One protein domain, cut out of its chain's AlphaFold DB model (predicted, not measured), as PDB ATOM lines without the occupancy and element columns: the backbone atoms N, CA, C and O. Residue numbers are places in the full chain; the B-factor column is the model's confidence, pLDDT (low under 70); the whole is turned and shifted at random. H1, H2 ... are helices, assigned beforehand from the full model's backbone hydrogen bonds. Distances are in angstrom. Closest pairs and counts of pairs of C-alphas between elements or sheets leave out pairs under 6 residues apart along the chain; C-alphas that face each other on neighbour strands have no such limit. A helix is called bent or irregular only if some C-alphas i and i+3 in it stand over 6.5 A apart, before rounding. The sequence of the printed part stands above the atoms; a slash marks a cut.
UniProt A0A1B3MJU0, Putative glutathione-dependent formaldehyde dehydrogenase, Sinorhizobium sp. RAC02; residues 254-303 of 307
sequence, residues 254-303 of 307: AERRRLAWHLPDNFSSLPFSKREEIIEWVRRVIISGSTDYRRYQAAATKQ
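What this domain is: This is residues 254 to 303 of the 307 residues of the protein "Putative glutathione-dependent formaldehyde dehydrogenase" of Sinorhizobium sp. RAC02 (UniProt A0A1B3MJU0). Two helices, H2 and H3, follow each other end to end along a rod, and a short helix, H1, stands crosswise at the side of H2, meeting it with its last residues. A long loop, residues 260 to 271, runs from H1 back alongside H2 to the end of the rod where H2 begins, while H3 extends the rod at the other end and packs on no helix. The printed part has 50 residues with three named helices, in the order H1, H2, H3, and no named strand; its class is all helix. The whole is loose, with a radius of gyration of the C-alphas of 13.2 A, and its C-alphas span 44 by 18 by 16 A.

Where its parts are: The printed part begins with H1, residues 254 to 259, whose first C-alpha, that of Ala 254, is at (62.855, -28.686, 117.760). Residues 260 to 271 have no named element. H2, residues 272 to 287, is the longest helix with 16 residues and measures 20.6 A from first to last C-alpha, from C-alpha 272 at (68.858, -15.334, 102.303) to C-alpha 287 at (65.592, -18.473, 122.394). H2 is neither bent nor irregular, but only just: C-alphas 284 and 287 are 6.3 A apart. H3, residues 292 to 300, measures 11.9 A from first to last C-alpha and ends with C-alpha 300 at (62.494, -11.917, 139.216).

How they stand to each other: H1 and H2 touch, with 4 pairs of C-alphas within 8 A. Their closest C-alphas are those of Leu 259 and Val 282, 6.9 A apart. Their lines are about perpendicular, at 79 degrees, and their centres are 12.1 A apart. H2 and H3 are only just apart, with their closest C-alphas 8.5 A from each other. H1 and H3 are apart. In the backbones of H1, H2 and H3 every O i to N i+4 pair is within hydrogen-bond range.

The domain as a whole: The two C-alphas farthest apart are those of Pro 271 and Gln 303, at 43.7 A, while those of the first and last printed residues, Ala 254 and Gln 303, are 30.1 A apart. The link from H1 to H2 is long, with 12 residues, and the link from H2 to H3 is tight, with 4 residues. The printed part has no cut. Its mean pLDDT is 74.4, and the model's confidence is low, under 70, at residue 265, residue 268 and residues 289 to 302. The mean pLDDT of H3 is 66.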
ATOM      1  N   ALA A 254      63.145 -29.307 116.467       70.44
ATOM      2  CA  ALA A 254      62.855 -28.686 117.760       70.44
ATOM      3  C   ALA A 254      63.115 -27.173 117.745       70.44
ATOM      4  O   ALA A 254      62.351 -26.395 118.317       70.44
ATOM      5  N   GLU A 255      64.179 -26.746 117.077       76.62
ATOM      6  CA  GLU A 255      64.512 -25.337 116.922       76.62
ATOM      7  C   GLU A 255      63.571 -24.631 115.943       76.62
ATOM      8  O   GLU A 255      63.038 -23.571 116.265       76.62
ATOM      9  N   ARG A 256      63.243 -25.271 114.815       76.50
ATOM     10  CA  ARG A 256      62.263 -24.764 113.841       76.50
ATOM     11  C   ARG A 256      60.915 -24.449 114.494       76.50
ATOM     12  O   ARG A 256      60.323 -23.417 114.198       76.50
ATOM     13  N   ARG A 257      60.442 -25.302 115.414       70.94
ATOM     14  CA  ARG A 257      59.203 -25.045 116.172       70.94
ATOM     15  C   ARG A 257      59.294 -23.813 117.065       70.94
ATOM     16  O   ARG A 257      58.295 -23.119 117.189       70.94
ATOM     17  N   ARG A 258      60.447 -23.551 117.687       75.69
ATOM     18  CA  ARG A 258      60.656 -22.365 118.534       75.69
ATOM     19  C   ARG A 258      60.738 -21.095 117.693       75.69
ATOM     20  O   ARG A 258      60.093 -20.109 118.023       75.69
ATOM     21  N   LEU A 259      61.451 -21.149 116.568       78.69
ATOM     22  CA  LEU A 259      61.570 -20.027 115.634       78.69
ATOM     23  C   LEU A 259      60.215 -19.651 115.018       78.69
ATOM     24  O   LEU A 259      59.892 -18.472 114.954       78.69
ATOM     25  N   ALA A 260      59.372 -20.627 114.668       73.44
ATOM     26  CA  ALA A 260      58.051 -20.397 114.070       73.44
ATOM     27  C   ALA A 260      57.061 -19.588 114.939       73.44
ATOM     28  O   ALA A 260      55.974 -19.270 114.484       73.44
ATOM     29  N   TRP A 261      57.373 -19.236 116.183       73.88
ATOM     30  CA  TRP A 261      56.544 -18.284 116.937       73.88
ATOM     31  C   TRP A 261      56.925 -16.824 116.694       73.88
ATOM     32  O   TRP A 261      56.160 -15.927 117.033       73.88
ATOM     33  N   HIS A 262      58.104 -16.589 116.126       80.00
ATOM     34  CA  HIS A 262      58.751 -15.280 116.092       80.00
ATOM     35  C   HIS A 262      59.186 -14.861 114.688       80.00
ATOM     36  O   HIS A 262      59.754 -13.784 114.521       80.00
ATOM     37  N   LEU A 263      58.951 -15.706 113.683       78.94
ATOM     38  CA  LEU A 263      59.270 -15.378 112.304       78.94
ATOM     39  C   LEU A 263      58.167 -14.508 111.680       78.94
ATOM     40  O   LEU A 263      56.982 -14.774 111.890       78.94
ATOM     41  N   PRO A 264      58.542 -13.489 110.886       73.12
ATOM     42  CA  PRO A 264      57.597 -12.732 110.079       73.12
ATOM     43  C   PRO A 264      56.909 -13.605 109.025       73.12
ATOM     44  O   PRO A 264      57.510 -14.503 108.440       73.12
ATOM     45  N   ASP A 265      55.670 -13.279 108.670       67.94
ATOM     46  CA  ASP A 265      54.915 -14.054 107.676       67.94
ATOM     47  C   ASP A 265      55.522 -14.038 106.269       67.94
ATOM     48  O   ASP A 265      55.357 -14.975 105.490       67.94
ATOM     49  N   ASN A 266      56.229 -12.960 105.929       71.50
ATOM     50  CA  ASN A 266      56.930 -12.801 104.660       71.50
ATOM     51  C   ASN A 266      58.353 -13.379 104.696       71.50
ATOM     52  O   ASN A 266      59.091 -13.200 103.727       71.50
ATOM     53  N   PHE A 267      58.745 -14.080 105.765       76.31
ATOM     54  CA  PHE A 267      60.108 -14.567 105.965       76.31
ATOM     55  C   PHE A 267      60.661 -15.333 104.755       76.31
ATOM     56  O   PHE A 267      61.774 -15.057 104.327       76.31
ATOM     57  N   SER A 268      59.870 -16.205 104.116       69.12
ATOM     58  CA  SER A 268      60.319 -16.957 102.929       69.12
ATOM     59  C   SER A 268      60.602 -16.095 101.696       69.12
ATOM     60  O   SER A 268      61.383 -16.500 100.841       69.12
ATOM     61  N   SER A 269      59.985 -14.916 101.593       71.31
ATOM     62  CA  SER A 269      60.206 -13.986 100.476       71.31
ATOM     63  C   SER A 269      61.432 -13.092 100.664       71.31
ATOM     64  O   SER A 269      61.868 -12.448  99.714       71.31
ATOM     65  N   LEU A 270      61.998 -13.049 101.874       79.56
ATOM     66  CA  LEU A 270      63.180 -12.245 102.158       79.56
ATOM     67  C   LEU A 270      64.441 -12.875 101.535       79.56
ATOM     68  O   LEU A 270      64.531 -14.108 101.466       79.56
ATOM     69  N   PRO A 271      65.434 -12.058 101.130       84.25
ATOM     70  CA  PRO A 271      66.747 -12.545 100.716       84.25
ATOM     71  C   PRO A 271      67.396 -13.408 101.800       84.25
ATOM     72  O   PRO A 271      67.197 -13.163 102.992       84.25
ATOM     73  N   PHE A 272      68.209 -14.386 101.391       76.44
ATOM     74  CA  PHE A 272      68.858 -15.334 102.303       76.44
ATOM     75  C   PHE A 272      69.589 -14.638 103.462       76.44
ATOM     76  O   PHE A 272      69.335 -14.971 104.615       76.44
ATOM     77  N   SER A 273      70.371 -13.592 103.175       81.88
ATOM     78  CA  SER A 273      71.099 -12.822 104.192       81.88
ATOM     79  C   SER A 273      70.177 -12.222 105.260       81.88
ATOM     80  O   SER A 273      70.482 -12.274 106.447       81.88
ATOM     81  N   LYS A 274      69.005 -11.707 104.861       80.38
ATOM     82  CA  LYS A 274      68.024 -11.145 105.801       80.38
ATOM     83  C   LYS A 274      67.319 -12.243 106.599       80.38
ATOM     84  O   LYS A 274      66.986 -12.040 107.764       80.38
ATOM     85  N   ARG A 275      67.097 -13.413 105.991       84.62
ATOM     86  CA  ARG A 275      66.541 -14.582 106.686       84.62
ATOM     87  C   ARG A 275      67.484 -15.087 107.774       84.62
ATOM     88  O   ARG A 275      67.021 -15.337 108.883       84.62
ATOM     89  N   GLU A 276      68.780 -15.192 107.485       83.12
ATOM     90  CA  GLU A 276      69.784 -15.567 108.487       83.12
ATOM     91  C   GLU A 276      69.901 -14.529 109.600       83.12
ATOM     92  O   GLU A 276      69.882 -14.906 110.766       83.12
ATOM     93  N   GLU A 277      69.915 -13.234 109.268       87.50
ATOM     94  CA  GLU A 277      69.926 -12.153 110.263       87.50
ATOM     95  C   GLU A 277      68.738 -12.263 111.231       87.50
ATOM     96  O   GLU A 277      68.906 -12.174 112.447       87.50
ATOM     97  N   ILE A 278      67.535 -12.510 110.704       85.31
ATOM     98  CA  ILE A 278      66.328 -12.687 111.519       85.31
ATOM     99  C   ILE A 278      66.426 -13.957 112.369       85.31
ATOM    100  O   ILE A 278      66.098 -13.911 113.554       85.31
ATOM    101  N   ILE A 279      66.876 -15.084 111.807       85.50
ATOM    102  CA  ILE A 279      67.048 -16.329 112.572       85.50
ATOM    103  C   ILE A 279      68.042 -16.117 113.714       85.50
ATOM    104  O   ILE A 279      67.745 -16.484 114.851       85.50
ATOM    105  N   GLU A 280      69.194 -15.515 113.429       86.25
ATOM    106  CA  GLU A 280      70.248 -15.282 114.409       86.25
ATOM    107  C   GLU A 280      69.787 -14.310 115.495       86.25
ATOM    108  O   GLU A 280      69.974 -14.553 116.691       86.25
ATOM    109  N   TRP A 281      69.065 -13.259 115.107       86.88
ATOM    110  CA  TRP A 281      68.444 -12.355 116.061       86.88
ATOM    111  C   TRP A 281      67.444 -13.085 116.966       86.88
ATOM    112  O   TRP A 281      67.530 -12.943 118.183       86.88
ATOM    113  N   VAL A 282      66.552 -13.926 116.428       85.25
ATOM    114  CA  VAL A 282      65.593 -14.699 117.243       85.25
ATOM    115  C   VAL A 282      66.316 -15.709 118.145       85.25
ATOM    116  O   VAL A 282      65.948 -15.855 119.312       85.25
ATOM    117  N   ARG A 283      67.369 -16.383 117.668       84.69
ATOM    118  CA  ARG A 283      68.196 -17.291 118.488       84.69
ATOM    119  C   ARG A 283      68.816 -16.567 119.675       84.69
ATOM    120  O   ARG A 283      68.668 -16.999 120.823       84.69
ATOM    121  N   ARG A 284      69.468 -15.439 119.408       81.25
ATOM    122  CA  ARG A 284      70.182 -14.647 120.408       81.25
ATOM    123  C   ARG A 284      69.230 -13.933 121.366       81.25
ATOM    124  O   ARG A 284      69.389 -14.008 122.577       81.25
ATOM    125  N   VAL A 285      68.214 -13.256 120.853       78.44
ATOM    126  CA  VAL A 285      67.336 -12.409 121.669       78.44
ATOM    127  C   VAL A 285      66.219 -13.218 122.314       78.44
ATOM    128  O   VAL A 285      65.889 -13.007 123.484       78.44
ATOM    129  N   ILE A 286      65.638 -14.161 121.571       74.06
ATOM    130  CA  ILE A 286      64.418 -14.837 121.999       74.06
ATOM    131  C   ILE A 286      64.682 -16.215 122.610       74.06
ATOM    132  O   ILE A 286      64.175 -16.509 123.688       74.06
ATOM    133  N   ILE A 287      65.460 -17.074 121.955       72.69
ATOM    134  CA  ILE A 287      65.592 -18.473 122.394       72.69
ATOM    135  C   ILE A 287      66.620 -18.626 123.514       72.69
ATOM    136  O   ILE A 287      66.310 -19.223 124.540       72.69
ATOM    137  N   SER A 288      67.829 -18.091 123.336       70.62
ATOM    138  CA  SER A 288      68.860 -18.132 124.384       70.62
ATOM    139  C   SER A 288      68.524 -17.218 125.564       70.62
ATOM    140  O   SER A 288      69.093 -17.363 126.640       70.62
ATOM    141  N   GLY A 289      67.592 -16.278 125.364       61.59
ATOM    142  CA  GLY A 289      67.195 -15.298 126.365       61.59
ATOM    143  C   GLY A 289      68.346 -14.430 126.855       61.59
ATOM    144  O   GLY A 289      68.336 -13.987 127.999       61.59
ATOM    145  N   SER A 290      69.334 -14.189 125.990       55.09
ATOM    146  CA  SER A 290      70.528 -13.421 126.334       55.09
ATOM    147  C   SER A 290      70.262 -11.929 126.546       55.09
ATOM    148  O   SER A 290      71.169 -11.238 127.009       55.09
ATOM    149  N   THR A 291      69.049 -11.439 126.266       64.25
ATOM    150  CA  THR A 291      68.665 -10.063 126.576       64.25
ATOM    151  C   THR A 291      68.531  -9.839 128.072       64.25
ATOM    152  O   THR A 291      67.966 -10.661 128.799       64.25
ATOM    153  N   ASP A 292      68.998  -8.676 128.520       58.03
ATOM    154  CA  ASP A 292      68.964  -8.272 129.927       58.03
ATOM    155  C   ASP A 292      67.549  -8.343 130.513       58.03
ATOM    156  O   ASP A 292      67.371  -8.780 131.645       58.03
ATOM    157  N   TYR A 293      66.524  -8.058 129.705       64.00
ATOM    158  CA  TYR A 293      65.121  -8.178 130.103       64.00
ATOM    159  C   TYR A 293      64.695  -9.616 130.447       64.00
ATOM    160  O   TYR A 293      63.977  -9.831 131.422       64.00
ATOM    161  N   ARG A 294      65.153 -10.632 129.700       65.19
ATOM    162  CA  ARG A 294      64.818 -12.035 130.009       65.19
ATOM    163  C   ARG A 294      65.612 -12.567 131.196       65.19
ATOM    164  O   ARG A 294      65.069 -13.353 131.969       65.19
ATOM    165  N   ARG A 295      66.865 -12.127 131.366       68.69
ATOM    166  CA  ARG A 295      67.652 -12.425 132.574       68.69
ATOM    167  C   ARG A 295      67.004 -11.805 133.806       68.69
ATOM    168  O   ARG A 295      66.880 -12.483 134.819       68.69
ATOM    169  N   TYR A 296      66.533 -10.567 133.684       69.62
ATOM    170  CA  TYR A 296      65.769  -9.879 134.715       69.62
ATOM    171  C   TYR A 296      64.468 -10.621 135.042       69.62
ATOM    172  O   TYR A 296      64.252 -10.943 136.202       69.62
ATOM    173  N   GLN A 297      63.653 -11.003 134.048       67.69
ATOM    174  CA  GLN A 297      62.445 -11.807 134.287       67.69
ATOM    175  C   GLN A 297      62.766 -13.149 134.960       67.69
ATOM    176  O   GLN A 297      62.120 -13.516 135.937       67.69
ATOM    177  N   ALA A 298      63.789 -13.875 134.499       68.50
ATOM    178  CA  ALA A 298      64.189 -15.153 135.090       68.50
ATOM    179  C   ALA A 298      64.730 -15.010 136.526       68.50
ATOM    180  O   ALA A 298      64.527 -15.902 137.350       68.50
ATOM    181  N   ALA A 299      65.404 -13.898 136.836       69.19
ATOM    182  CA  ALA A 299      65.830 -13.558 138.191       69.19
ATOM    183  C   ALA A 299      64.638 -13.143 139.073       69.19
ATOM    184  O   ALA A 299      64.541 -13.595 140.211       69.19
ATOM    185  N   ALA A 300      63.702 -12.361 138.531       67.56
ATOM    186  CA  ALA A 300      62.494 -11.917 139.216       67.56
ATOM    187  C   ALA A 300      61.563 -13.092 139.548       67.56
ATOM    188  O   ALA A 300      61.100 -13.196 140.675       67.56
ATOM    189  N   THR A 301      61.391 -14.059 138.637       64.62
ATOM    190  CA  THR A 301      60.529 -15.240 138.875       64.62
ATOM    191  C   THR A 301      61.048 -16.136 140.014       64.62
ATOM    192  O   THR A 301      60.301 -16.935 140.570       64.62
ATOM    193  N   LYS A 302      62.336 -16.029 140.379       69.12
ATOM    194  CA  LYS A 302      62.922 -16.743 141.529       69.12
ATOM    195  C   LYS A 302      62.656 -16.047 142.865       69.12
ATOM    196  O   LYS A 302      62.904 -16.646 143.909       69.12
ATOM    197  N   GLN A 303      62.173 -14.806 142.855       72.88
ATOM    198  CA  GLN A 303      61.788 -14.105 144.070       72.88
ATOM    199  C   GLN A 303      60.323 -14.390 144.396       72.88
ATOM    200  O   GLN A 303      59.428 -14.201 143.579       72.88
TER     201      GLN A 303